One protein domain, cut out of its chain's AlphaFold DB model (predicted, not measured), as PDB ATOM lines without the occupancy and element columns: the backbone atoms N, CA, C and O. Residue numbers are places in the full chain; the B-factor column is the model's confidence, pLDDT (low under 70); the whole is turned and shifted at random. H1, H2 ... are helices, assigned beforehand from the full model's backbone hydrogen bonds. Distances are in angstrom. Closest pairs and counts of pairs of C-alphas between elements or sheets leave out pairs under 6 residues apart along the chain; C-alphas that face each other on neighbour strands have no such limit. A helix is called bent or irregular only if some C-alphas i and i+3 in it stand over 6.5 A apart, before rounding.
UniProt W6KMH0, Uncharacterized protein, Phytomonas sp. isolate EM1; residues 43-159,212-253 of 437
ATOM      1  N   GLY A  43      -2.486  43.711 -12.722       64.69
ATOM      2  CA  GLY A  43      -1.127  43.495 -12.221       64.69
ATOM      3  C   GLY A  43      -0.955  42.534 -11.040       64.69
ATOM      4  O   GLY A  43       0.180  42.337 -10.624       64.69
ATOM      5  N   ASP A  44      -2.015  41.906 -10.525       67.62
ATOM      6  CA  ASP A  44      -1.909  40.698  -9.674       67.62
ATOM      7  C   ASP A  44      -2.229  39.426 -10.491       67.62
ATOM      8  O   ASP A  44      -1.782  38.329 -10.189       67.62
ATOM      9  N   GLU A  45      -2.935  39.563 -11.614       69.00
ATOM     10  CA  GLU A  45      -3.537  38.459 -12.383       69.00
ATOM     11  C   GLU A  45      -2.585  37.430 -13.021       69.00
ATOM     12  O   GLU A  45      -3.035  36.374 -13.487       69.00
ATOM     13  N   PHE A  46      -1.281  37.711 -13.047       64.81
ATOM     14  CA  PHE A  46      -0.295  36.885 -13.743       64.81
ATOM     15  C   PHE A  46       0.211  35.695 -12.916       64.81
ATOM     16  O   PHE A  46       0.823  34.789 -13.484       64.81
ATOM     17  N   THR A  47      -0.056  35.656 -11.607       67.12
ATOM     18  CA  THR A  47       0.367  34.543 -10.744       67.12
ATOM     19  C   THR A  47      -0.797  33.580 -10.458       67.12
ATOM     20  O   THR A  47      -1.929  34.018 -10.239       67.12
ATOM     21  N   PRO A  48      -0.588  32.248 -10.481       68.38
ATOM     22  CA  PRO A  48      -1.624  31.299 -10.064       68.38
ATOM     23  C   PRO A  48      -2.013  31.504  -8.594       68.38
ATOM     24  O   PRO A  48      -3.176  31.327  -8.232       68.38
ATOM     25  N   GLU A  49      -1.069  31.960  -7.771       69.50
ATOM     26  CA  GLU A  49      -1.296  32.327  -6.381       69.50
ATOM     27  C   GLU A  49      -2.317  33.461  -6.275       69.50
ATOM     28  O   GLU A  49      -3.197  33.368  -5.422       69.50
ATOM     29  N   ALA A  50      -2.265  34.480  -7.150       69.81
ATOM     30  CA  ALA A  50      -3.254  35.566  -7.218       69.81
ATOM     31  C   ALA A  50      -4.693  35.078  -7.333       69.81
ATOM     32  O   ALA A  50      -5.585  35.572  -6.643       69.81
ATOM     33  N   LYS A  51      -4.895  34.048  -8.156       70.88
ATOM     34  CA  LYS A  51      -6.206  33.442  -8.401       70.88
ATOM     35  C   LYS A  51      -6.686  32.605  -7.219       70.88
ATOM     36  O   LYS A  51      -7.885  32.543  -6.976       70.88
ATOM     37  N   ALA A  52      -5.769  31.968  -6.495       73.12
ATOM     38  CA  ALA A  52      -6.107  31.122  -5.354       73.12
ATOM     39  C   ALA A  52      -6.509  31.924  -4.105       73.12
ATOM     40  O   ALA A  52      -7.253  31.422  -3.267       73.12
ATOM     41  N   THR A  53      -6.012  33.155  -3.944       74.00
ATOM     42  CA  THR A  53      -6.246  33.947  -2.719       74.00
ATOM     43  C   THR A  53      -6.466  35.427  -3.047       74.00
ATOM     44  O   THR A  53      -5.587  36.236  -2.780       74.00
ATOM     45  N   PRO A  54      -7.561  35.825  -3.705       79.38
ATOM     46  CA  PRO A  54      -7.733  37.201  -4.179       79.38
ATOM     47  C   PRO A  54      -7.543  38.229  -3.051       79.38
ATOM     48  O   PRO A  54      -7.954  37.997  -1.913       79.38
ATOM     49  N   ILE A  55      -6.889  39.358  -3.355       82.62
ATOM     50  CA  ILE A  55      -6.698  40.429  -2.364       82.62
ATOM     51  C   ILE A  55      -8.077  41.031  -2.057       82.62
ATOM     52  O   ILE A  55      -8.775  41.433  -2.993       82.62
ATOM     53  N   PRO A  56      -8.482  41.141  -0.776       85.50
ATOM     54  CA  PRO A  56      -9.738  41.785  -0.422       85.50
ATOM     55  C   PRO A  56      -9.810  43.204  -0.992       85.50
ATOM     56  O   PRO A  56      -8.856  43.980  -0.891       85.50
ATOM     57  N   ARG A  57     -10.963  43.560  -1.571       82.81
ATOM     58  CA  ARG A  57     -11.174  44.855  -2.239       82.81
ATOM     59  C   ARG A  57     -10.834  46.045  -1.346       82.81
ATOM     60  O   ARG A  57     -10.235  47.008  -1.805       82.81
ATOM     61  N   GLU A  58     -11.201  45.969  -0.074       87.31
ATOM     62  CA  GLU A  58     -10.958  47.020   0.917       87.31
ATOM     63  C   GLU A  58      -9.461  47.237   1.160       87.31
ATOM     64  O   GLU A  58      -8.987  48.374   1.129       87.31
ATOM     65  N   THR A  59      -8.699  46.149   1.309       89.38
ATOM     66  CA  THR A  59      -7.241  46.187   1.475       89.38
ATOM     67  C   THR A  59      -6.567  46.791   0.251       89.38
ATOM     68  O   THR A  59      -5.692  47.646   0.389       89.38
ATOM     69  N   LEU A  60      -7.001  46.406  -0.951       88.31
ATOM     70  CA  LEU A  60      -6.446  46.972  -2.174       88.31
ATOM     71  C   LEU A  60      -6.793  48.456  -2.335       88.31
ATOM     72  O   LEU A  60      -5.931  49.244  -2.711       88.31
ATOM     73  N   LEU A  61      -8.029  48.859  -2.041       88.25
ATOM     74  CA  LEU A  61      -8.415  50.270  -2.091       88.25
ATOM     75  C   LEU A  61      -7.616  51.097  -1.081       88.25
ATOM     76  O   LEU A  61      -7.174  52.194  -1.411       88.25
ATOM     77  N   SER A  62      -7.387  50.578   0.128       91.94
ATOM     78  CA  SER A  62      -6.503  51.226   1.106       91.94
ATOM     79  C   SER A  62      -5.081  51.361   0.560       91.94
ATOM     80  O   SER A  62      -4.485  52.429   0.664       91.94
ATOM     81  N   PHE A  63      -4.559  50.306  -0.067       92.75
ATOM     82  CA  PHE A  63      -3.235  50.288  -0.687       92.75
ATOM     83  C   PHE A  63      -3.100  51.291  -1.846       92.75
ATOM     84  O   PHE A  63      -2.088  51.980  -1.948       92.75
ATOM     85  N   GLN A  64      -4.121  51.408  -2.699       92.56
ATOM     86  CA  GLN A  64      -4.148  52.345  -3.830       92.56
ATOM     87  C   GLN A  64      -4.350  53.800  -3.391       92.56
ATOM     88  O   GLN A  64      -3.891  54.728  -4.056       92.56
ATOM     89  N   ASN A  65      -5.052  54.028  -2.282       92.69
ATOM     90  CA  ASN A  65      -5.222  55.370  -1.734       92.69
ATOM     91  C   ASN A  65      -3.954  55.885  -1.043       92.69
ATOM     92  O   ASN A  65      -3.758  57.105  -0.985       92.69
ATOM     93  N   ASP A  66      -3.107  54.981  -0.546       93.25
ATOM     94  CA  ASP A  66      -1.865  55.320   0.135       93.25
ATOM     95  C   ASP A  66      -0.842  55.947  -0.829       93.25
ATOM     96  O   ASP A  66      -0.405  55.342  -1.810       93.25
ATOM     97  N   ASP A  67      -0.433  57.183  -0.537       90.25
ATOM     98  CA  ASP A  67       0.579  57.894  -1.318       90.25
ATOM     99  C   ASP A  67       1.961  57.235  -1.212       90.25
ATOM    100  O   ASP A  67       2.761  57.341  -2.151       90.25
ATOM    101  N   HIS A  68       2.245  56.525  -0.112       89.56
ATOM    102  CA  HIS A  68       3.517  55.831   0.097       89.56
ATOM    103  C   HIS A  68       3.750  54.724  -0.933       89.56
ATOM    104  O   HIS A  68       4.884  54.549  -1.385       89.56
ATOM    105  N   THR A  69       2.685  54.067  -1.400       90.88
ATOM    106  CA  THR A  69       2.732  53.053  -2.465       90.88
ATOM    107  C   THR A  69       3.447  53.553  -3.725       90.88
ATOM    108  O   THR A  69       4.174  52.800  -4.374       90.88
ATOM    109  N   TYR A  70       3.277  54.835  -4.053       89.62
ATOM    110  CA  TYR A  70       3.817  55.445  -5.270       89.62
ATOM    111  C   TYR A  70       5.072  56.273  -4.984       89.62
ATOM    112  O   TYR A  70       6.077  56.198  -5.698       89.62
ATOM    113  N   CYS A  71       5.029  57.086  -3.930       86.25
ATOM    114  CA  CYS A  71       6.004  58.149  -3.712       86.25
ATOM    115  C   CYS A  71       7.210  57.698  -2.892       86.25
ATOM    116  O   CYS A  71       8.302  58.250  -3.072       86.25
ATOM    117  N   GLU A  72       7.048  56.701  -2.018       87.69
ATOM    118  CA  GLU A  72       8.138  56.237  -1.169       87.69
ATOM    119  C   GLU A  72       9.224  55.585  -2.030       87.69
ATOM    120  O   GLU A  72       8.973  54.701  -2.853       87.69
ATOM    121  N   ALA A  73      10.461  56.054  -1.866       87.75
ATOM    122  CA  ALA A  73      11.597  55.404  -2.493       87.75
ATOM    123  C   ALA A  73      11.763  53.987  -1.921       87.75
ATOM    124  O   ALA A  73      11.503  53.744  -0.744       87.75
ATOM    125  N   ILE A  74      12.228  53.057  -2.755       89.56
ATOM    126  CA  ILE A  74      12.592  51.718  -2.291       89.56
ATOM    127  C   ILE A  74      13.689  51.864  -1.233       89.56
ATOM    128  O   ILE A  74      14.728  52.478  -1.498       89.56
ATOM    129  N   ARG A  75      13.439  51.348  -0.026       89.69
ATOM    130  CA  ARG A  75      14.379  51.470   1.095       89.69
ATOM    131  C   ARG A  75      15.614  50.615   0.835       89.69
ATOM    132  O   ARG A  75      15.545  49.624   0.117       89.69
ATOM    133  N   GLU A  76      16.736  50.944   1.475       87.62
ATOM    134  CA  GLU A  76      17.978  50.167   1.326       87.62
ATOM    135  C   GLU A  76      17.780  48.681   1.670       87.62
ATOM    136  O   GLU A  76      18.254  47.821   0.934       87.62
ATOM    137  N   GLY A  77      16.992  48.372   2.707       87.88
ATOM    138  CA  GLY A  77      16.661  46.989   3.083       87.88
ATOM    139  C   GLY A  77      15.746  46.249   2.098       87.88
ATOM    140  O   GLY A  77      15.635  45.032   2.159       87.88
ATOM    141  N   GLU A  78      15.098  46.960   1.176       89.75
ATOM    142  CA  GLU A  78      14.196  46.385   0.169       89.75
ATOM    143  C   GLU A  78      14.832  46.354  -1.222       89.75
ATOM    144  O   GLU A  78      14.295  45.732  -2.137       89.75
ATOM    145  N   LEU A  79      15.973  47.027  -1.394       90.31
ATOM    146  CA  LEU A  79      16.600  47.252  -2.689       90.31
ATOM    147  C   LEU A  79      17.007  45.943  -3.369       90.31
ATOM    148  O   LEU A  79      16.815  45.798  -4.573       90.31
ATOM    149  N   GLU A  80      17.540  44.982  -2.616       90.06
ATOM    150  CA  GLU A  80      17.923  43.676  -3.157       90.06
ATOM    151  C   GLU A  80      16.702  42.900  -3.666       90.06
ATOM    152  O   GLU A  80      16.688  42.447  -4.812       90.06
ATOM    153  N   ALA A  81      15.638  42.836  -2.860       87.94
ATOM    154  CA  ALA A  81      14.379  42.207  -3.251       87.94
ATOM    155  C   ALA A  81      13.744  42.910  -4.460       87.94
ATOM    156  O   ALA A  81      13.236  42.249  -5.365       87.94
ATOM    157  N   PHE A  82      13.822  44.241  -4.521       90.31
ATOM    158  CA  PHE A  82      13.351  45.027  -5.660       90.31
ATOM    159  C   PHE A  82      14.154  44.743  -6.933       90.31
ATOM    160  O   PHE A  82      13.574  44.552  -8.000       90.31
ATOM    161  N   LEU A  83      15.483  44.664  -6.844       90.00
ATOM    162  CA  LEU A  83      16.349  44.342  -7.981       90.00
ATOM    163  C   LEU A  83      16.139  42.912  -8.485       90.00
ATOM    164  O   LEU A  83      16.199  42.692  -9.698       90.00
ATOM    165  N   ALA A  84      15.904  41.957  -7.584       87.06
ATOM    166  CA  ALA A  84      15.541  40.589  -7.939       87.06
ATOM    167  C   ALA A  84      14.160  40.555  -8.612       87.06
ATOM    168  O   ALA A  84      14.018  40.017  -9.710       87.06
ATOM    169  N   TRP A  85      13.165  41.222  -8.020       90.19
ATOM    170  CA  TRP A  85      11.834  41.349  -8.609       90.19
ATOM    171  C   TRP A  85      11.895  41.966 -10.008       90.19
ATOM    172  O   TRP A  85      11.349  41.395 -10.943       90.19
ATOM    173  N   MET A  86      12.637  43.057 -10.208       88.88
ATOM    174  CA  MET A  86      12.760  43.702 -11.519       88.88
ATOM    175  C   MET A  86      13.381  42.806 -12.600       88.88
ATOM    176  O   MET A  86      13.166  43.068 -13.784       88.88
ATOM    177  N   GLN A  87      14.186  41.808 -12.225       84.50
ATOM    178  CA  GLN A  87      14.814  40.872 -13.166       84.50
ATOM    179  C   GLN A  87      13.877  39.743 -13.595       84.50
ATOM    180  O   GLN A  87      14.001  39.253 -14.717       84.50
ATOM    181  N   HIS A  88      12.967  39.328 -12.712       79.88
ATOM    182  CA  HIS A  88      12.113  38.157 -12.917       79.88
ATOM    183  C   HIS A  88      10.649  38.507 -13.189       79.88
ATOM    184  O   HIS A  88       9.914  37.692 -13.740       79.88
ATOM    185  N   SER A  89      10.217  39.705 -12.803       83.44
ATOM    186  CA  SER A  89       8.833  40.133 -12.932       83.44
ATOM    187  C   SER A  89       8.489  40.441 -14.389       83.44
ATOM    188  O   SER A  89       9.154  41.282 -15.007       83.44
ATOM    189  N   PRO A  90       7.406  39.850 -14.924       81.19
ATOM    190  CA  PRO A  90       6.909  40.177 -16.252       81.19
ATOM    191  C   PRO A  90       6.288  41.576 -16.321       81.19
ATOM    192  O   PRO A  90       5.982  42.021 -17.415       81.19
ATOM    193  N   LEU A  91       6.086  42.259 -15.185       84.19
ATOM    194  CA  LEU A  91       5.509  43.610 -15.109       84.19
ATOM    195  C   LEU A  91       6.560  44.722 -14.983       84.19
ATOM    196  O   LEU A  91       6.221  45.906 -14.996       84.19
ATOM    197  N   SER A  92       7.827  44.340 -14.833       86.06
ATOM    198  CA  SER A  92       8.945  45.264 -14.664       86.06
ATOM    199  C   SER A  92       9.194  46.081 -15.931       86.06
ATOM    200  O   SER A  92       9.286  45.530 -17.034       86.06
ATOM    201  N   SER A  93       9.405  47.390 -15.777       86.81
ATOM    202  CA  SER A  93       9.780  48.293 -16.878       86.81
ATOM    203  C   SER A  93      11.047  47.855 -17.610       86.81
ATOM    204  O   SER A  93      11.164  48.078 -18.814       86.81
ATOM    205  N   ARG A  94      11.967  47.164 -16.922       83.50
ATOM    206  CA  ARG A  94      13.201  46.637 -17.533       83.50
ATOM    207  C   ARG A  94      12.943  45.684 -18.693       83.50
ATOM    208  O   ARG A  94      13.797  45.555 -19.568       83.50
ATOM    209  N   LEU A  95      11.807  44.991 -18.695       75.75
ATOM    210  CA  LEU A  95      11.447  44.083 -19.777       75.75
ATOM    211  C   LEU A  95      11.104  44.859 -21.057       75.75
ATOM    212  O   LEU A  95      11.541  44.462 -22.137       75.75
ATOM    213  N   SER A  96      10.426  46.005 -20.911       75.06
ATOM    214  CA  SER A  96      10.184  46.961 -22.001       75.06
ATOM    215  C   SER A  96      11.500  47.531 -22.528       75.06
ATOM    216  O   SER A  96      11.795  47.403 -23.713       75.06
ATOM    217  N   GLU A  97      12.357  48.036 -21.632       79.06
ATOM    218  CA  GLU A  97      13.652  48.629 -21.999       79.06
ATOM    219  C   GLU A  97      14.574  47.634 -22.718       79.06
ATOM    220  O   GLU A  97      15.229  47.978 -23.702       79.06
ATOM    221  N   ARG A  98      14.628  46.377 -22.253       77.31
ATOM    222  CA  ARG A  98      15.435  45.330 -22.893       77.31
ATOM    223  C   ARG A  98      14.932  45.027 -24.301       77.31
ATOM    224  O   ARG A  98      15.752  44.846 -25.199       77.31
ATOM    225  N   SER A  99      13.617  44.946 -24.487       71.12
ATOM    226  CA  SER A  99      13.030  44.676 -25.799       71.12
ATOM    227  C   SER A  99      13.258  45.843 -26.762       71.12
ATOM    228  O   SER A  99      13.650  45.618 -27.904       71.12
ATOM    229  N   GLU A 100      13.094  47.085 -26.306       74.31
ATOM    230  CA  GLU A 100      13.377  48.288 -27.101       74.31
ATOM    231  C   GLU A 100      14.859  48.383 -27.489       74.31
ATOM    232  O   GLU A 100      15.187  48.637 -28.648       74.31
ATOM    233  N   ALA A 101      15.767  48.111 -26.547       76.31
ATOM    234  CA  ALA A 101      17.204  48.104 -26.808       76.31
ATOM    235  C   ALA A 101      17.606  47.015 -27.814       76.31
ATOM    236  O   ALA A 101      18.469  47.244 -28.663       76.31
ATOM    237  N   ALA A 102      16.976  45.843 -27.745       73.31
ATOM    238  CA  ALA A 102      17.255  44.743 -28.656       73.31
ATOM    239  C   ALA A 102      16.644  44.979 -30.054       73.31
ATOM    240  O   ALA A 102      17.298  44.690 -31.055       73.31
ATOM    241  N   ALA A 103      15.470  45.618 -30.141       70.31
ATOM    242  CA  ALA A 103      14.909  46.100 -31.404       70.31
ATOM    243  C   ALA A 103      15.806  47.169 -32.060       70.31
ATOM    244  O   ALA A 103      16.057  47.121 -33.264       70.31
ATOM    245  N   ALA A 104      16.350  48.102 -31.270       76.69
ATOM    246  CA  ALA A 104      17.274  49.131 -31.753       76.69
ATOM    247  C   ALA A 104      18.633  48.566 -32.205       76.69
ATOM    248  O   ALA A 104      19.277  49.137 -33.086       76.69
ATOM    249  N   ALA A 105      19.072  47.442 -31.630       78.06
ATOM    250  CA  ALA A 105      20.304  46.757 -32.017       78.06
ATOM    251  C   ALA A 105      20.187  45.994 -33.351       78.06
ATOM    252  O   ALA A 105      21.203  45.527 -33.867       78.06
ATOM    253  N   GLY A 106      18.980  45.879 -33.922       66.38
ATOM    254  CA  GLY A 106      18.745  45.156 -35.174       66.38
ATOM    255  C   GLY A 106      19.020  43.655 -35.074       66.38
ATOM    256  O   GLY A 106      19.166  42.998 -36.104       66.38
ATOM    257  N   ASP A 107      19.113  43.121 -33.854       58.31
ATOM    258  CA  ASP A 107      19.247  41.688 -33.639       58.31
ATOM    259  C   ASP A 107      17.892  41.041 -33.971       58.31
ATOM    260  O   ASP A 107      16.864  41.485 -33.448       58.31
ATOM    261  N   PRO A 108      17.840  40.025 -34.850       51.34
ATOM    262  CA  PRO A 108      16.615  39.299 -35.137       51.34
ATOM    263  C   PRO A 108      16.281  38.431 -33.924       51.34
ATOM    264  O   PRO A 108      16.627  37.255 -33.849       51.34
ATOM    265  N   ILE A 109      15.640  39.037 -32.933       55.00
ATOM    266  CA  ILE A 109      14.950  38.303 -31.882       55.00
ATOM    267  C   ILE A 109      13.777  37.597 -32.560       55.00
ATOM    268  O   ILE A 109      13.101  38.216 -33.384       55.00
ATOM    269  N   ASP A 110      13.520  36.334 -32.210       51.53
ATOM    270  CA  ASP A 110      12.258  35.663 -32.534       51.53
ATOM    271  C   ASP A 110      11.096  36.583 -32.116       51.53
ATOM    272  O   ASP A 110      10.769  36.732 -30.930       51.53
ATOM    273  N   MET A 111      10.520  37.263 -33.113       50.81
ATOM    274  CA  MET A 111       9.537  38.343 -32.965       50.81
ATOM    275  C   MET A 111       8.282  37.893 -32.213       50.81
ATOM    276  O   MET A 111       7.584  38.718 -31.619       50.81
ATOM    277  N   ASP A 112       8.050  36.586 -32.169       51.22
ATOM    278  CA  ASP A 112       6.874  35.968 -31.574       51.22
ATOM    279  C   ASP A 112       6.909  35.972 -30.034       51.22
ATOM    280  O   ASP A 112       5.859  35.903 -29.397       51.22
ATOM    281  N   SER A 113       8.085  36.083 -29.398       49.56
ATOM    282  CA  SER A 113       8.195  36.037 -27.924       49.56
ATOM    283  C   SER A 113       8.395  37.406 -27.263       49.56
ATOM    284  O   SER A 113       7.841  37.653 -26.192       49.56
ATOM    285  N   SER A 114       9.150  38.323 -27.883       50.41
ATOM    286  CA  SER A 114       9.468  39.629 -27.269       50.41
ATOM    287  C   SER A 114       8.337  40.652 -27.423       50.41
ATOM    288  O   SER A 114       8.002  41.353 -26.466       50.41
ATOM    289  N   SER A 115       7.689  40.692 -28.592       52.56
ATOM    290  CA  SER A 115       6.598  41.635 -28.885       52.56
ATOM    291  C   SER A 115       5.379  41.398 -27.991       52.56
ATOM    292  O   SER A 115       4.749  42.341 -27.522       52.56
ATOM    293  N   ASN A 116       5.099  40.132 -27.666       58.50
ATOM    294  CA  ASN A 116       4.021  39.762 -26.750       58.50
ATOM    295  C   ASN A 116       4.275  40.251 -25.317       58.50
ATOM    296  O   ASN A 116       3.333  40.609 -24.620       58.50
ATOM    297  N   SER A 117       5.537  40.316 -24.889       59.12
ATOM    298  CA  SER A 117       5.920  40.671 -23.520       59.12
ATOM    299  C   SER A 117       5.855  42.178 -23.236       59.12
ATOM    300  O   SER A 117       5.333  42.604 -22.206       59.12
ATOM    301  N   VAL A 118       6.309  43.016 -24.173       61.25
ATOM    302  CA  VAL A 118       6.189  44.484 -24.044       61.25
ATOM    303  C   VAL A 118       4.731  44.924 -24.116       61.25
ATOM    304  O   VAL A 118       4.278  45.738 -23.308       61.25
ATOM    305  N   ASN A 119       3.973  44.329 -25.040       70.75
ATOM    306  CA  ASN A 119       2.536  44.556 -25.127       70.75
ATOM    307  C   ASN A 119       1.833  44.139 -23.834       70.75
ATOM    308  O   ASN A 119       0.912  44.828 -23.404       70.75
ATOM    309  N   LEU A 120       2.297  43.078 -23.170       75.62
ATOM    310  CA  LEU A 120       1.743  42.621 -21.902       75.62
ATOM    311  C   LEU A 120       1.919  43.659 -20.781       75.62
ATOM    312  O   LEU A 120       0.934  44.030 -20.144       75.62
ATOM    313  N   VAL A 121       3.137  44.179 -20.571       81.31
ATOM    314  CA  VAL A 121       3.414  45.204 -19.541       81.31
ATOM    315  C   VAL A 121       2.541  46.442 -19.750       81.31
ATOM    316  O   VAL A 121       1.887  46.908 -18.816       81.31
ATOM    317  N   ASN A 122       2.498  46.961 -20.978       84.06
ATOM    318  CA  ASN A 122       1.712  48.153 -21.299       84.06
ATOM    319  C   ASN A 122       0.205  47.897 -21.191       84.06
ATOM    320  O   ASN A 122      -0.520  48.755 -20.694       84.06
ATOM    321  N   THR A 123      -0.260  46.700 -21.561       82.88
ATOM    322  CA  THR A 123      -1.663  46.298 -21.382       82.88
ATOM    323  C   THR A 123      -2.049  46.310 -19.909       82.88
ATOM    324  O   THR A 123      -3.102  46.840 -19.565       82.88
ATOM    325  N   TYR A 124      -1.198  45.793 -19.021       83.56
ATOM    326  CA  TYR A 124      -1.481  45.796 -17.586       83.56
ATOM    327  C   TYR A 124      -1.463  47.196 -16.975       83.56
ATOM    328  O   TYR A 124      -2.329  47.516 -16.163       83.56
ATOM    329  N   ARG A 125      -0.532  48.056 -17.398       88.62
ATOM    330  CA  ARG A 125      -0.514  49.471 -16.991       88.62
ATOM    331  C   ARG A 125      -1.787  50.188 -17.418       88.62
ATOM    332  O   ARG A 125      -2.426  50.833 -16.594       88.62
ATOM    333  N   GLN A 126      -2.186  50.016 -18.675       86.50
ATOM    334  CA  GLN A 126      -3.403  50.618 -19.209       86.50
ATOM    335  C   GLN A 126      -4.647  50.091 -18.490       86.50
ATOM    336  O   GLN A 126      -5.467  50.878 -18.026       86.50
ATOM    337  N   ARG A 127      -4.754  48.771 -18.310       84.31
ATOM    338  CA  ARG A 127      -5.853  48.133 -17.575       84.31
ATOM    339  C   ARG A 127      -5.938  48.645 -16.136       84.31
ATOM    340  O   ARG A 127      -7.035  48.859 -15.630       84.31
ATOM    341  N   LEU A 128      -4.804  48.883 -15.475       88.38
ATOM    342  CA  LEU A 128      -4.765  49.459 -14.131       88.38
ATOM    343  C   LEU A 128      -5.310  50.895 -14.101       88.38
ATOM    344  O   LEU A 128      -6.111  51.220 -13.226       88.38
ATOM    345  N   LEU A 129      -4.928  51.731 -15.069       89.75
ATOM    346  CA  LEU A 129      -5.437  53.103 -15.201       89.75
ATOM    347  C   LEU A 129      -6.918  53.162 -15.625       89.75
ATOM    348  O   LEU A 129      -7.637  54.107 -15.281       89.75
ATOM    349  N   ASP A 130      -7.383  52.167 -16.377       85.94
ATOM    350  CA  ASP A 130      -8.779  52.051 -16.802       85.94
ATOM    351  C   ASP A 130      -9.681  51.521 -15.678       85.94
ATOM    352  O   ASP A 130     -10.830  51.944 -15.572       85.94
ATOM    353  N   SER A 131      -9.168  50.628 -14.825       83.62
ATOM    354  CA  SER A 131      -9.946  49.982 -13.755       83.62
ATOM    355  C   SER A 131      -9.959  50.741 -12.428       83.62
ATOM    356  O   SER A 131     -10.908  50.581 -11.659       83.62
ATOM    357  N   SER A 132      -8.938  51.552 -12.130       87.75
ATOM    358  CA  SER A 132      -8.852  52.294 -10.868       87.75
ATOM    359  C   SER A 132      -8.712  53.795 -11.094       87.75
ATOM    360  O   SER A 132      -7.638  54.302 -11.427       87.75
ATOM    361  N   ASP A 133      -9.799  54.520 -10.823       87.00
ATOM    362  CA  ASP A 133      -9.806  55.985 -10.835       87.00
ATOM    363  C   ASP A 133      -8.844  56.565  -9.787       87.00
ATOM    364  O   ASP A 133      -8.210  57.590 -10.029       87.00
ATOM    365  N   THR A 134      -8.662  55.877  -8.653       89.69
ATOM    366  CA  THR A 134      -7.684  56.264  -7.630       89.69
ATOM    367  C   THR A 134      -6.267  56.211  -8.189       89.69
ATOM    368  O   THR A 134      -5.535  57.194  -8.080       89.69
ATOM    369  N   VAL A 135      -5.865  55.098  -8.817       90.94
ATOM    370  CA  VAL A 135      -4.512  54.992  -9.391       90.94
ATOM    371  C   VAL A 135      -4.320  56.009 -10.511       90.94
ATOM    372  O   VAL A 135      -3.254  56.617 -10.588       90.94
ATOM    373  N   LEU A 136      -5.346  56.250 -11.330       90.69
ATOM    374  CA  LEU A 136      -5.311  57.276 -12.370       90.69
ATOM    375  C   LEU A 136      -5.090  58.682 -11.794       90.69
ATOM    376  O   LEU A 136      -4.246  59.423 -12.297       90.69
ATOM    377  N   GLU A 137      -5.803  59.046 -10.725       90.19
ATOM    378  CA  GLU A 137      -5.630  60.332 -10.046       90.19
ATOM    379  C   GLU A 137      -4.206  60.481  -9.487       90.19
ATOM    380  O   GLU A 137      -3.570  61.528  -9.647       90.19
ATOM    381  N   LYS A 138      -3.673  59.425  -8.858       90.81
ATOM    382  CA  LYS A 138      -2.295  59.407  -8.341       90.81
ATOM    383  C   LYS A 138      -1.279  59.507  -9.478       90.81
ATOM    384  O   LYS A 138      -0.326  60.274  -9.366       90.81
ATOM    385  N   TYR A 139      -1.490  58.787 -10.575       90.31
ATOM    386  CA  TYR A 139      -0.634  58.843 -11.756       90.31
ATOM    387  C   TYR A 139      -0.584  60.270 -12.320       90.31
ATOM    388  O   TYR A 139       0.500  60.833 -12.448       90.31
ATOM    389  N   ALA A 140      -1.740  60.908 -12.534       88.19
ATOM    390  CA  ALA A 140      -1.821  62.288 -13.023       88.19
ATOM    391  C   ALA A 140      -1.171  63.310 -12.070       88.19
ATOM    392  O   ALA A 140      -0.660  64.340 -12.509       88.19
ATOM    393  N   ARG A 141      -1.180  63.036 -10.760       86.81
ATOM    394  CA  ARG A 141      -0.549  63.888  -9.743       86.81
ATOM    395  C   ARG A 141       0.976  63.755  -9.708       86.81
ATOM    396  O   ARG A 141       1.656  64.750  -9.462       86.81
ATOM    397  N   TRP A 142       1.507  62.543  -9.875       85.75
ATOM    398  CA  TRP A 142       2.905  62.224  -9.552       85.75
ATOM    399  C   TRP A 142       3.807  61.989 -10.768       85.75
ATOM    400  O   TRP A 142       5.028  62.120 -10.648       85.75
ATOM    401  N   VAL A 143       3.239  61.668 -11.929       87.25
ATOM    402  CA  VAL A 143       3.995  61.388 -13.153       87.25
ATOM    403  C   VAL A 143       4.112  62.641 -14.016       87.25
ATOM    404  O   VAL A 143       3.151  63.377 -14.229       87.25
ATOM    405  N   LYS A 144       5.328  62.921 -14.497       67.62
ATOM    406  CA  LYS A 144       5.616  64.120 -15.291       67.62
ATOM    407  C   LYS A 144       5.268  63.907 -16.756       67.62
ATOM    408  O   LYS A 144       6.071  63.356 -17.502       67.62
ATOM    409  N   GLY A 145       4.144  64.457 -17.189       59.16
ATOM    410  CA  GLY A 145       3.828  64.528 -18.606       59.16
ATOM    411  C   GLY A 145       2.682  65.485 -18.874       59.16
ATOM    412  O   GLY A 145       1.654  65.437 -18.210       59.16
ATOM    413  N   GLU A 146       2.865  66.341 -19.873       48.84
ATOM    414  CA  GLU A 146       1.789  67.052 -20.564       48.84
ATOM    415  C   GLU A 146       1.056  66.014 -21.436       48.84
ATOM    416  O   GLU A 146       1.150  66.010 -22.658       48.84
ATOM    417  N   ILE A 147       0.466  65.007 -20.789       56.38
ATOM    418  CA  ILE A 147      -0.338  63.988 -21.453       56.38
ATOM    419  C   ILE A 147      -1.775  64.444 -21.254       56.38
ATOM    420  O   ILE A 147      -2.326  64.303 -20.163       56.38
ATOM    421  N   ASP A 148      -2.369  64.998 -22.311       54.38
ATOM    422  CA  ASP A 148      -3.754  65.490 -22.316       54.38
ATOM    423  C   ASP A 148      -4.768  64.404 -21.883       54.38
ATOM    424  O   ASP A 148      -5.881  64.721 -21.464       54.38
ATOM    425  N   SER A 149      -4.372  63.121 -21.933       64.19
ATOM    426  CA  SER A 149      -5.109  61.976 -21.387       64.19
ATOM    427  C   SER A 149      -4.194  60.755 -21.135       64.19
ATOM    428  O   SER A 149      -3.792  60.072 -22.082       64.19
ATOM    429  N   PRO A 150      -3.873  60.417 -19.870       60.91
ATOM    430  CA  PRO A 150      -3.106  59.214 -19.513       60.91
ATOM    431  C   PRO A 150      -3.689  57.902 -20.047       60.91
ATOM    432  O   PRO A 150      -2.948  56.957 -20.305       60.91
ATOM    433  N   ARG A 151      -5.016  57.850 -20.235       65.88
ATOM    434  CA  ARG A 151      -5.726  56.670 -20.748       65.88
ATOM    435  C   ARG A 151      -5.512  56.443 -22.245       65.88
ATOM    436  O   ARG A 151      -5.728  55.331 -22.714       65.88
ATOM    437  N   ASP A 152      -5.084  57.455 -22.991       59.69
ATOM    438  CA  ASP A 152      -4.890  57.333 -24.438       59.69
ATOM    439  C   ASP A 152      -3.438  56.998 -24.806       59.69
ATOM    440  O   ASP A 152      -3.190  56.408 -25.858       59.69
ATOM    441  N   SER A 153      -2.482  57.275 -23.909       61.09
ATOM    442  CA  SER A 153      -1.050  57.069 -24.166       61.09
ATOM    443  C   SER A 153      -0.675  55.606 -24.419       61.09
ATOM    444  O   SER A 153       0.232  55.346 -25.207       61.09
ATOM    445  N   TYR A 154      -1.364  54.643 -23.794       58.84
ATOM    446  CA  TYR A 154      -1.060  53.217 -23.983       58.84
ATOM    447  C   TYR A 154      -2.067  52.488 -24.886       58.84
ATOM    448  O   TYR A 154      -1.758  51.403 -25.377       58.84
ATOM    449  N   ARG A 155      -3.225  53.095 -25.203       55.19
ATOM    450  CA  ARG A 155      -4.188  52.547 -26.182       55.19
ATOM    451  C   ARG A 155      -3.623  52.489 -27.602       55.19
ATOM    452  O   ARG A 155      -3.934  51.558 -28.343       55.19
ATOM    453  N   VAL A 156      -2.770  53.446 -27.971       49.19
ATOM    454  CA  VAL A 156      -2.160  53.514 -29.311       49.19
ATOM    455  C   VAL A 156      -1.166  52.365 -29.541       49.19
ATOM    456  O   VAL A 156      -1.119  51.811 -30.639       49.19
ATOM    457  N   CYS A 157      -0.439  51.926 -28.504       41.00
ATOM    458  CA  CYS A 157       0.479  50.784 -28.611       41.00
ATOM    459  C   CYS A 157      -0.244  49.457 -28.881       41.00
ATOM    460  O   CYS A 157       0.280  48.626 -29.617       41.00
ATOM    461  N   SER A 158      -1.452  49.262 -28.346       41.72
ATOM    462  CA  SER A 158      -2.225  48.029 -28.555       41.72
ATOM    463  C   SER A 158      -2.888  47.943 -29.937       41.72
ATOM    464  O   SER A 158      -3.198  46.843 -30.389       41.72
ATOM    465  N   GLN A 159      -3.121  49.071 -30.620       39.56
ATOM    466  CA  GLN A 159      -3.776  49.094 -31.940       39.56
ATOM    467  C   GLN A 159      -2.794  49.020 -33.117       39.56
ATOM    468  O   GLN A 159      -3.169  48.555 -34.196       39.56
ATOM    469  N   LEU A 212       8.570  64.252  -9.183       78.06
ATOM    470  CA  LEU A 212       8.130  63.902 -10.531       78.06
ATOM    471  C   LEU A 212       8.731  62.546 -10.876       78.06
ATOM    472  O   LEU A 212       9.895  62.467 -11.271       78.06
ATOM    473  N   LEU A 213       7.955  61.492 -10.659       85.69
ATOM    474  CA  LEU A 213       8.336  60.138 -11.031       85.69
ATOM    475  C   LEU A 213       8.266  59.999 -12.553       85.69
ATOM    476  O   LEU A 213       7.440  60.640 -13.211       85.69
ATOM    477  N   SER A 214       9.131  59.155 -13.117       89.12
ATOM    478  CA  SER A 214       8.882  58.634 -14.461       89.12
ATOM    479  C   SER A 214       7.759  57.595 -14.423       89.12
ATOM    480  O   SER A 214       7.543  56.953 -13.393       89.12
ATOM    481  N   ASP A 215       7.092  57.374 -15.555       89.00
ATOM    482  CA  ASP A 215       6.090  56.314 -15.729       89.00
ATOM    483  C   ASP A 215       6.600  54.961 -15.227       89.00
ATOM    484  O   ASP A 215       5.943  54.288 -14.434       89.00
ATOM    485  N   ALA A 216       7.820  54.602 -15.632       89.25
ATOM    486  CA  ALA A 216       8.476  53.370 -15.215       89.25
ATOM    487  C   ALA A 216       8.604  53.274 -13.688       89.25
ATOM    488  O   ALA A 216       8.232  52.267 -13.095       89.25
ATOM    489  N   GLN A 217       9.059  54.346 -13.032       91.44
ATOM    490  CA  GLN A 217       9.202  54.372 -11.575       91.44
ATOM    491  C   GLN A 217       7.859  54.274 -10.856       91.44
ATOM    492  O   GLN A 217       7.778  53.606  -9.828       91.44
ATOM    493  N   PHE A 218       6.823  54.934 -11.375       92.44
ATOM    494  CA  PHE A 218       5.485  54.888 -10.796       92.44
ATOM    495  C   PHE A 218       4.929  53.460 -10.807       92.44
ATOM    496  O   PHE A 218       4.537  52.936  -9.762       92.44
ATOM    497  N   PHE A 219       4.952  52.808 -11.971       92.38
ATOM    498  CA  PHE A 219       4.408  51.459 -12.118       92.38
ATOM    499  C   PHE A 219       5.276  50.388 -11.453       92.38
ATOM    500  O   PHE A 219       4.729  49.503 -10.798       92.38
ATOM    501  N   ASP A 220       6.607  50.473 -11.545       92.56
ATOM    502  CA  ASP A 220       7.494  49.489 -10.908       92.56
ATOM    503  C   ASP A 220       7.345  49.505  -9.386       92.56
ATOM    504  O   ASP A 220       7.307  48.446  -8.761       92.56
ATOM    505  N   ARG A 221       7.207  50.693  -8.779       93.19
ATOM    506  CA  ARG A 221       6.932  50.808  -7.341       93.19
ATOM    507  C   ARG A 221       5.577  50.216  -6.996       93.19
ATOM    508  O   ARG A 221       5.512  49.384  -6.099       93.19
ATOM    509  N   TYR A 222       4.529  50.582  -7.733       93.19
ATOM    510  CA  TYR A 222       3.189  50.050  -7.500       93.19
ATOM    511  C   TYR A 222       3.167  48.514  -7.549       93.19
ATOM    512  O   TYR A 222       2.754  47.876  -6.581       93.19
ATOM    513  N   PHE A 223       3.663  47.906  -8.631       91.56
ATOM    514  CA  PHE A 223       3.622  46.451  -8.793       91.56
ATOM    515  C   PHE A 223       4.547  45.722  -7.816       91.56
ATOM    516  O   PHE A 223       4.191  44.651  -7.323       91.56
ATOM    517  N   PHE A 224       5.704  46.295  -7.478       91.50
ATOM    518  CA  PHE A 224       6.568  45.717  -6.452       91.50
ATOM    519  C   PHE A 224       5.909  45.737  -5.068       91.50
ATOM    520  O   PHE A 224       5.899  44.723  -4.369       91.50
ATOM    521  N   ARG A 225       5.320  46.871  -4.675       92.56
ATOM    522  CA  ARG A 225       4.614  47.012  -3.394       92.56
ATOM    523  C   ARG A 225       3.379  46.111  -3.331       92.56
ATOM    524  O   ARG A 225       3.113  45.518  -2.288       92.56
ATOM    525  N   LEU A 226       2.688  45.930  -4.455       90.50
ATOM    526  CA  LEU A 226       1.575  44.989  -4.578       90.50
ATOM    527  C   LEU A 226       2.046  43.541  -4.363       90.50
ATOM    528  O   LEU A 226       1.424  42.797  -3.607       90.50
ATOM    529  N   ALA A 227       3.190  43.160  -4.938       88.25
ATOM    530  CA  ALA A 227       3.796  41.849  -4.705       88.25
ATOM    531  C   ALA A 227       4.223  41.650  -3.236       88.25
ATOM    532  O   ALA A 227       4.079  40.559  -2.688       88.25
ATOM    533  N   GLN A 228       4.699  42.697  -2.556       88.94
ATOM    534  CA  GLN A 228       4.977  42.626  -1.117       88.94
ATOM    535  C   GLN A 228       3.698  42.430  -0.291       88.94
ATOM    536  O   GLN A 228       3.669  41.559   0.579       88.94
ATOM    537  N   LEU A 229       2.636  43.191  -0.581       88.62
ATOM    538  CA  LEU A 229       1.328  43.033   0.065       88.62
ATOM    539  C   LEU A 229       0.813  41.596  -0.090       88.62
ATOM    540  O   LEU A 229       0.363  40.983   0.876       88.62
ATOM    541  N   ARG A 230       0.963  41.032  -1.290       85.62
ATOM    542  CA  ARG A 230       0.625  39.641  -1.598       85.62
ATOM    543  C   ARG A 230       1.351  38.649  -0.691       85.62
ATOM    544  O   ARG A 230       0.720  37.784  -0.087       85.62
ATOM    545  N   LEU A 231       2.671  38.782  -0.580       84.69
ATOM    546  CA  LEU A 231       3.491  37.906   0.258       84.69
ATOM    547  C   LEU A 231       3.106  38.001   1.738       84.69
ATOM    548  O   LEU A 231       3.151  36.993   2.442       84.69
ATOM    549  N   LEU A 232       2.718  39.187   2.213       86.62
ATOM    550  CA  LEU A 232       2.239  39.371   3.582       86.62
ATOM    551  C   LEU A 232       0.909  38.646   3.818       86.62
ATOM    552  O   LEU A 232       0.809  37.883   4.776       86.62
ATOM    553  N   LEU A 233      -0.064  38.807   2.917       85.88
ATOM    554  CA  LEU A 233      -1.365  38.136   3.027       85.88
ATOM    555  C   LEU A 233      -1.240  36.610   2.942       85.88
ATOM    556  O   LEU A 233      -1.905  35.891   3.685       85.88
ATOM    557  N   LEU A 234      -0.352  36.097   2.084       84.19
ATOM    558  CA  LEU A 234      -0.075  34.659   2.010       84.19
ATOM    559  C   LEU A 234       0.527  34.127   3.317       84.19
ATOM    560  O   LEU A 234       0.116  33.068   3.792       84.19
ATOM    561  N   LYS A 235       1.467  34.861   3.925       83.94
ATOM    562  CA  LYS A 235       2.045  34.490   5.226       83.94
ATOM    563  C   LYS A 235       0.994  34.500   6.335       83.94
ATOM    564  O   LYS A 235       0.973  33.578   7.146       83.94
ATOM    565  N   GLU A 236       0.118  35.500   6.357       85.69
ATOM    566  CA  GLU A 236      -0.976  35.587   7.328       85.69
ATOM    567  C   GLU A 236      -1.961  34.422   7.176       85.69
ATOM    568  O   GLU A 236      -2.297  33.766   8.161       85.69
ATOM    569  N   ALA A 237      -2.349  34.088   5.942       81.25
ATOM    570  CA  ALA A 237      -3.218  32.948   5.663       81.25
ATOM    571  C   ALA A 237      -2.581  31.615   6.093       81.25
ATOM    572  O   ALA A 237      -3.241  30.784   6.719       81.25
ATOM    573  N   GLN A 238      -1.288  31.419   5.816       82.06
ATOM    574  CA  GLN A 238      -0.553  30.236   6.271       82.06
ATOM    575  C   GLN A 238      -0.458  30.163   7.796       82.06
ATOM    576  O   GLN A 238      -0.558  29.073   8.360       82.06
ATOM    577  N   GLN A 239      -0.254  31.296   8.470       84.44
ATOM    578  CA  GLN A 239      -0.195  31.337   9.927       84.44
ATOM    579  C   GLN A 239      -1.555  31.004  10.538       84.44
ATOM    580  O   GLN A 239      -1.630  30.139  11.406       84.44
ATOM    581  N   LYS A 240      -2.634  31.591  10.014       82.19
ATOM    582  CA  LYS A 240      -4.000  31.292  10.448       82.19
ATOM    583  C   LYS A 240      -4.341  29.810  10.271       82.19
ATOM    584  O   LYS A 240      -4.863  29.196  11.193       82.19
ATOM    585  N   ALA A 241      -3.966  29.213   9.139       81.88
ATOM    586  CA  ALA A 241      -4.160  27.783   8.908       81.88
ATOM    587  C   ALA A 241      -3.371  26.911   9.905       81.88
ATOM    588  O   ALA A 241      -3.884  25.894  10.368       81.88
ATOM    589  N   LYS A 242      -2.139  27.302  10.269       82.19
ATOM    590  CA  LYS A 242      -1.347  26.604  11.300       82.19
ATOM    591  C   LYS A 242      -1.989  26.715  12.683       82.19
ATOM    592  O   LYS A 242      -2.040  25.720  13.401       82.19
ATOM    593  N   ASP A 243      -2.487  27.895  13.035       79.62
ATOM    594  CA  ASP A 243      -3.120  28.149  14.330       79.62
ATOM    595  C   ASP A 243      -4.461  27.407  14.458       79.62
ATOM    596  O   ASP A 243      -4.754  26.841  15.510       79.62
ATOM    597  N   GLU A 244      -5.247  27.325  13.380       78.44
ATOM    598  CA  GLU A 244      -6.482  26.528  13.326       78.44
ATOM    599  C   GLU A 244      -6.207  25.024  13.472       78.44
ATOM    600  O   GLU A 244      -6.926  24.330  14.193       78.44
ATOM    601  N   LEU A 245      -5.139  24.519  12.849       75.06
ATOM    602  CA  LEU A 245      -4.748  23.111  12.942       75.06
ATOM    603  C   LEU A 245      -4.247  22.764  14.355       75.06
ATOM    604  O   LEU A 245      -4.641  21.741  14.914       75.06
ATOM    605  N   ALA A 246      -3.480  23.661  14.981       73.44
ATOM    606  CA  ALA A 246      -3.072  23.526  16.379       73.44
ATOM    607  C   ALA A 246      -4.268  23.604  17.351       73.44
ATOM    608  O   ALA A 246      -4.338  22.843  18.316       73.44
ATOM    609  N   ALA A 247      -5.242  24.485  17.096       71.06
ATOM    610  CA  ALA A 247      -6.463  24.577  17.898       71.06
ATOM    611  C   ALA A 247      -7.350  23.323  17.760       71.06
ATOM    612  O   ALA A 247      -7.936  22.874  18.748       71.06
ATOM    613  N   ALA A 248      -7.413  22.726  16.566       66.88
ATOM    614  CA  ALA A 248      -8.125  21.471  16.326       66.88
ATOM    615  C   ALA A 248      -7.470  20.280  17.051       66.88
ATOM    616  O   ALA A 248      -8.186  19.456  17.622       66.88
ATOM    617  N   GLU A 249      -6.135  20.209  17.106       61.41
ATOM    618  CA  GLU A 249      -5.413  19.179  17.873       61.41
ATOM    619  C   GLU A 249      -5.649  19.306  19.387       61.41
ATOM    620  O   GLU A 249      -5.906  18.306  20.059       61.41
ATOM    621  N   VAL A 250      -5.661  20.530  19.927       61.44
ATOM    622  CA  VAL A 250      -5.967  20.772  21.350       61.44
ATOM    623  C   VAL A 250      -7.437  20.470  21.675       61.44
ATOM    624  O   VAL A 250      -7.745  19.962  22.756       61.44
ATOM    625  N   SER A 251      -8.360  20.728  20.742       55.91
ATOM    626  CA  SER A 251      -9.778  20.390  20.919       55.91
ATOM    627  C   SER A 251     -10.047  18.882  20.833       55.91
ATOM    628  O   SER A 251     -10.947  18.402  21.520       55.91
ATOM    629  N   ALA A 252      -9.282  18.132  20.032       55.72
ATOM    630  CA  ALA A 252      -9.396  16.675  19.948       55.72
ATOM    631  C   ALA A 252      -8.926  15.980  21.241       55.72
ATOM    632  O   ALA A 252      -9.537  14.995  21.669       55.72
ATOM    633  N   ASP A 253      -7.909  16.528  21.912       49.00
ATOM    634  CA  ASP A 253      -7.395  15.997  23.183       49.00
ATOM    635  C   ASP A 253      -8.341  16.300  24.370       49.00
ATOM    636  O   ASP A 253      -8.486  15.501  25.294       49.00
TER     637      ASP A 253
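What this domain is: This is residues 43 to 159 and 212 to 253 of the 437 residues of an uncharacterized protein of Phytomonas sp. isolate EM1 (UniProt W6KMH0). One long straight helix, H9, makes the long axis, and shorter helices gather loosely round its beginning while its far end, residues 238 to 253, sticks out alone. H3, H4 and H5 pack on its first turns; H5 and H6 form a hairpin, with the small H8 on H6. H7 turns off the end of H6 and meets H2 end to end, and H1 comes close to H9 farther along. The printed part has 159 residues with nine named helices, H1 to H9 in chain order, and no named strand; the class is all helix. It is loose, with a radius of gyration of the C-alphas of 18.8 A, and spans 70 by 37 by 33 A.

How they stand to each other: H1, residues 48 to 52, is close to but not clearly touching H9, residues 215 to 253; their closest C-alphas, Ala 50 and Arg 230, are 8.0 A apart. H2, residues 57 to 65, and H7, residues 133 to 142, touch only at their ends, closest at C-alphas 64 and 135, 6.2 A, with a shallow tilt of 18 degrees, the same way. H3, residues 68 to 71, touches residues 218 to 225 of H9, closest at C-alphas 70 and 218, 5.8 A. H4, residues 76 to 88, only just touches H9, with 3 pairs of C-alphas within 8 A, about perpendicular at 81 degrees; the closest C-alphas, Phe 82 and Phe 224, are 6.9 A apart. H5, residues 93 to 104, and H6, residues 111 to 131, form a hairpin, opposite ways at a steep tilt of 40 degrees, closest at C-alphas 96 and 118, 5.1 A. H6 touches H7 only at the corner, closest at C-alphas 129 and 136, 5.0 A, and touches H8, residues 155 to 159, closest at C-alphas 119 and 158, 6.8 A. Each O i to N i+4 pair is within hydrogen-bond range in H1, H2, H5, H7, H8 and H9, against 7 of 9 in H4 and 14 of 17 in H6; H3 is too short for such a pair.

Where its parts are: H1 begins at C-alpha 48 (-1.624, 31.299, -10.064). H2 is 12.1 A long, H4 19.5 A, H5 16.7 A, H6 29.7 A and H7 14.2 A. H4 is irregular, with C-alphas 77 and 80 7.2 A apart. H9 runs 57.6 A from C-alpha 215 (6.090, 56.314, -15.729) to C-alpha 253 (-7.395, 15.997, 23.183).

The domain as a whole: The C-alphas farthest apart, Gly 106 and Asp 253, are 70.3 A apart. Residues 160 to 211 are not printed; C-alphas 159 and 212 are 28.6 A apart across this cut. The link from H7 to H8 is long. Mean pLDDT of the printed part is 77.8, with residues 43 to 50, 106 to 118, 144 to 159 and 248 to 253 under 70.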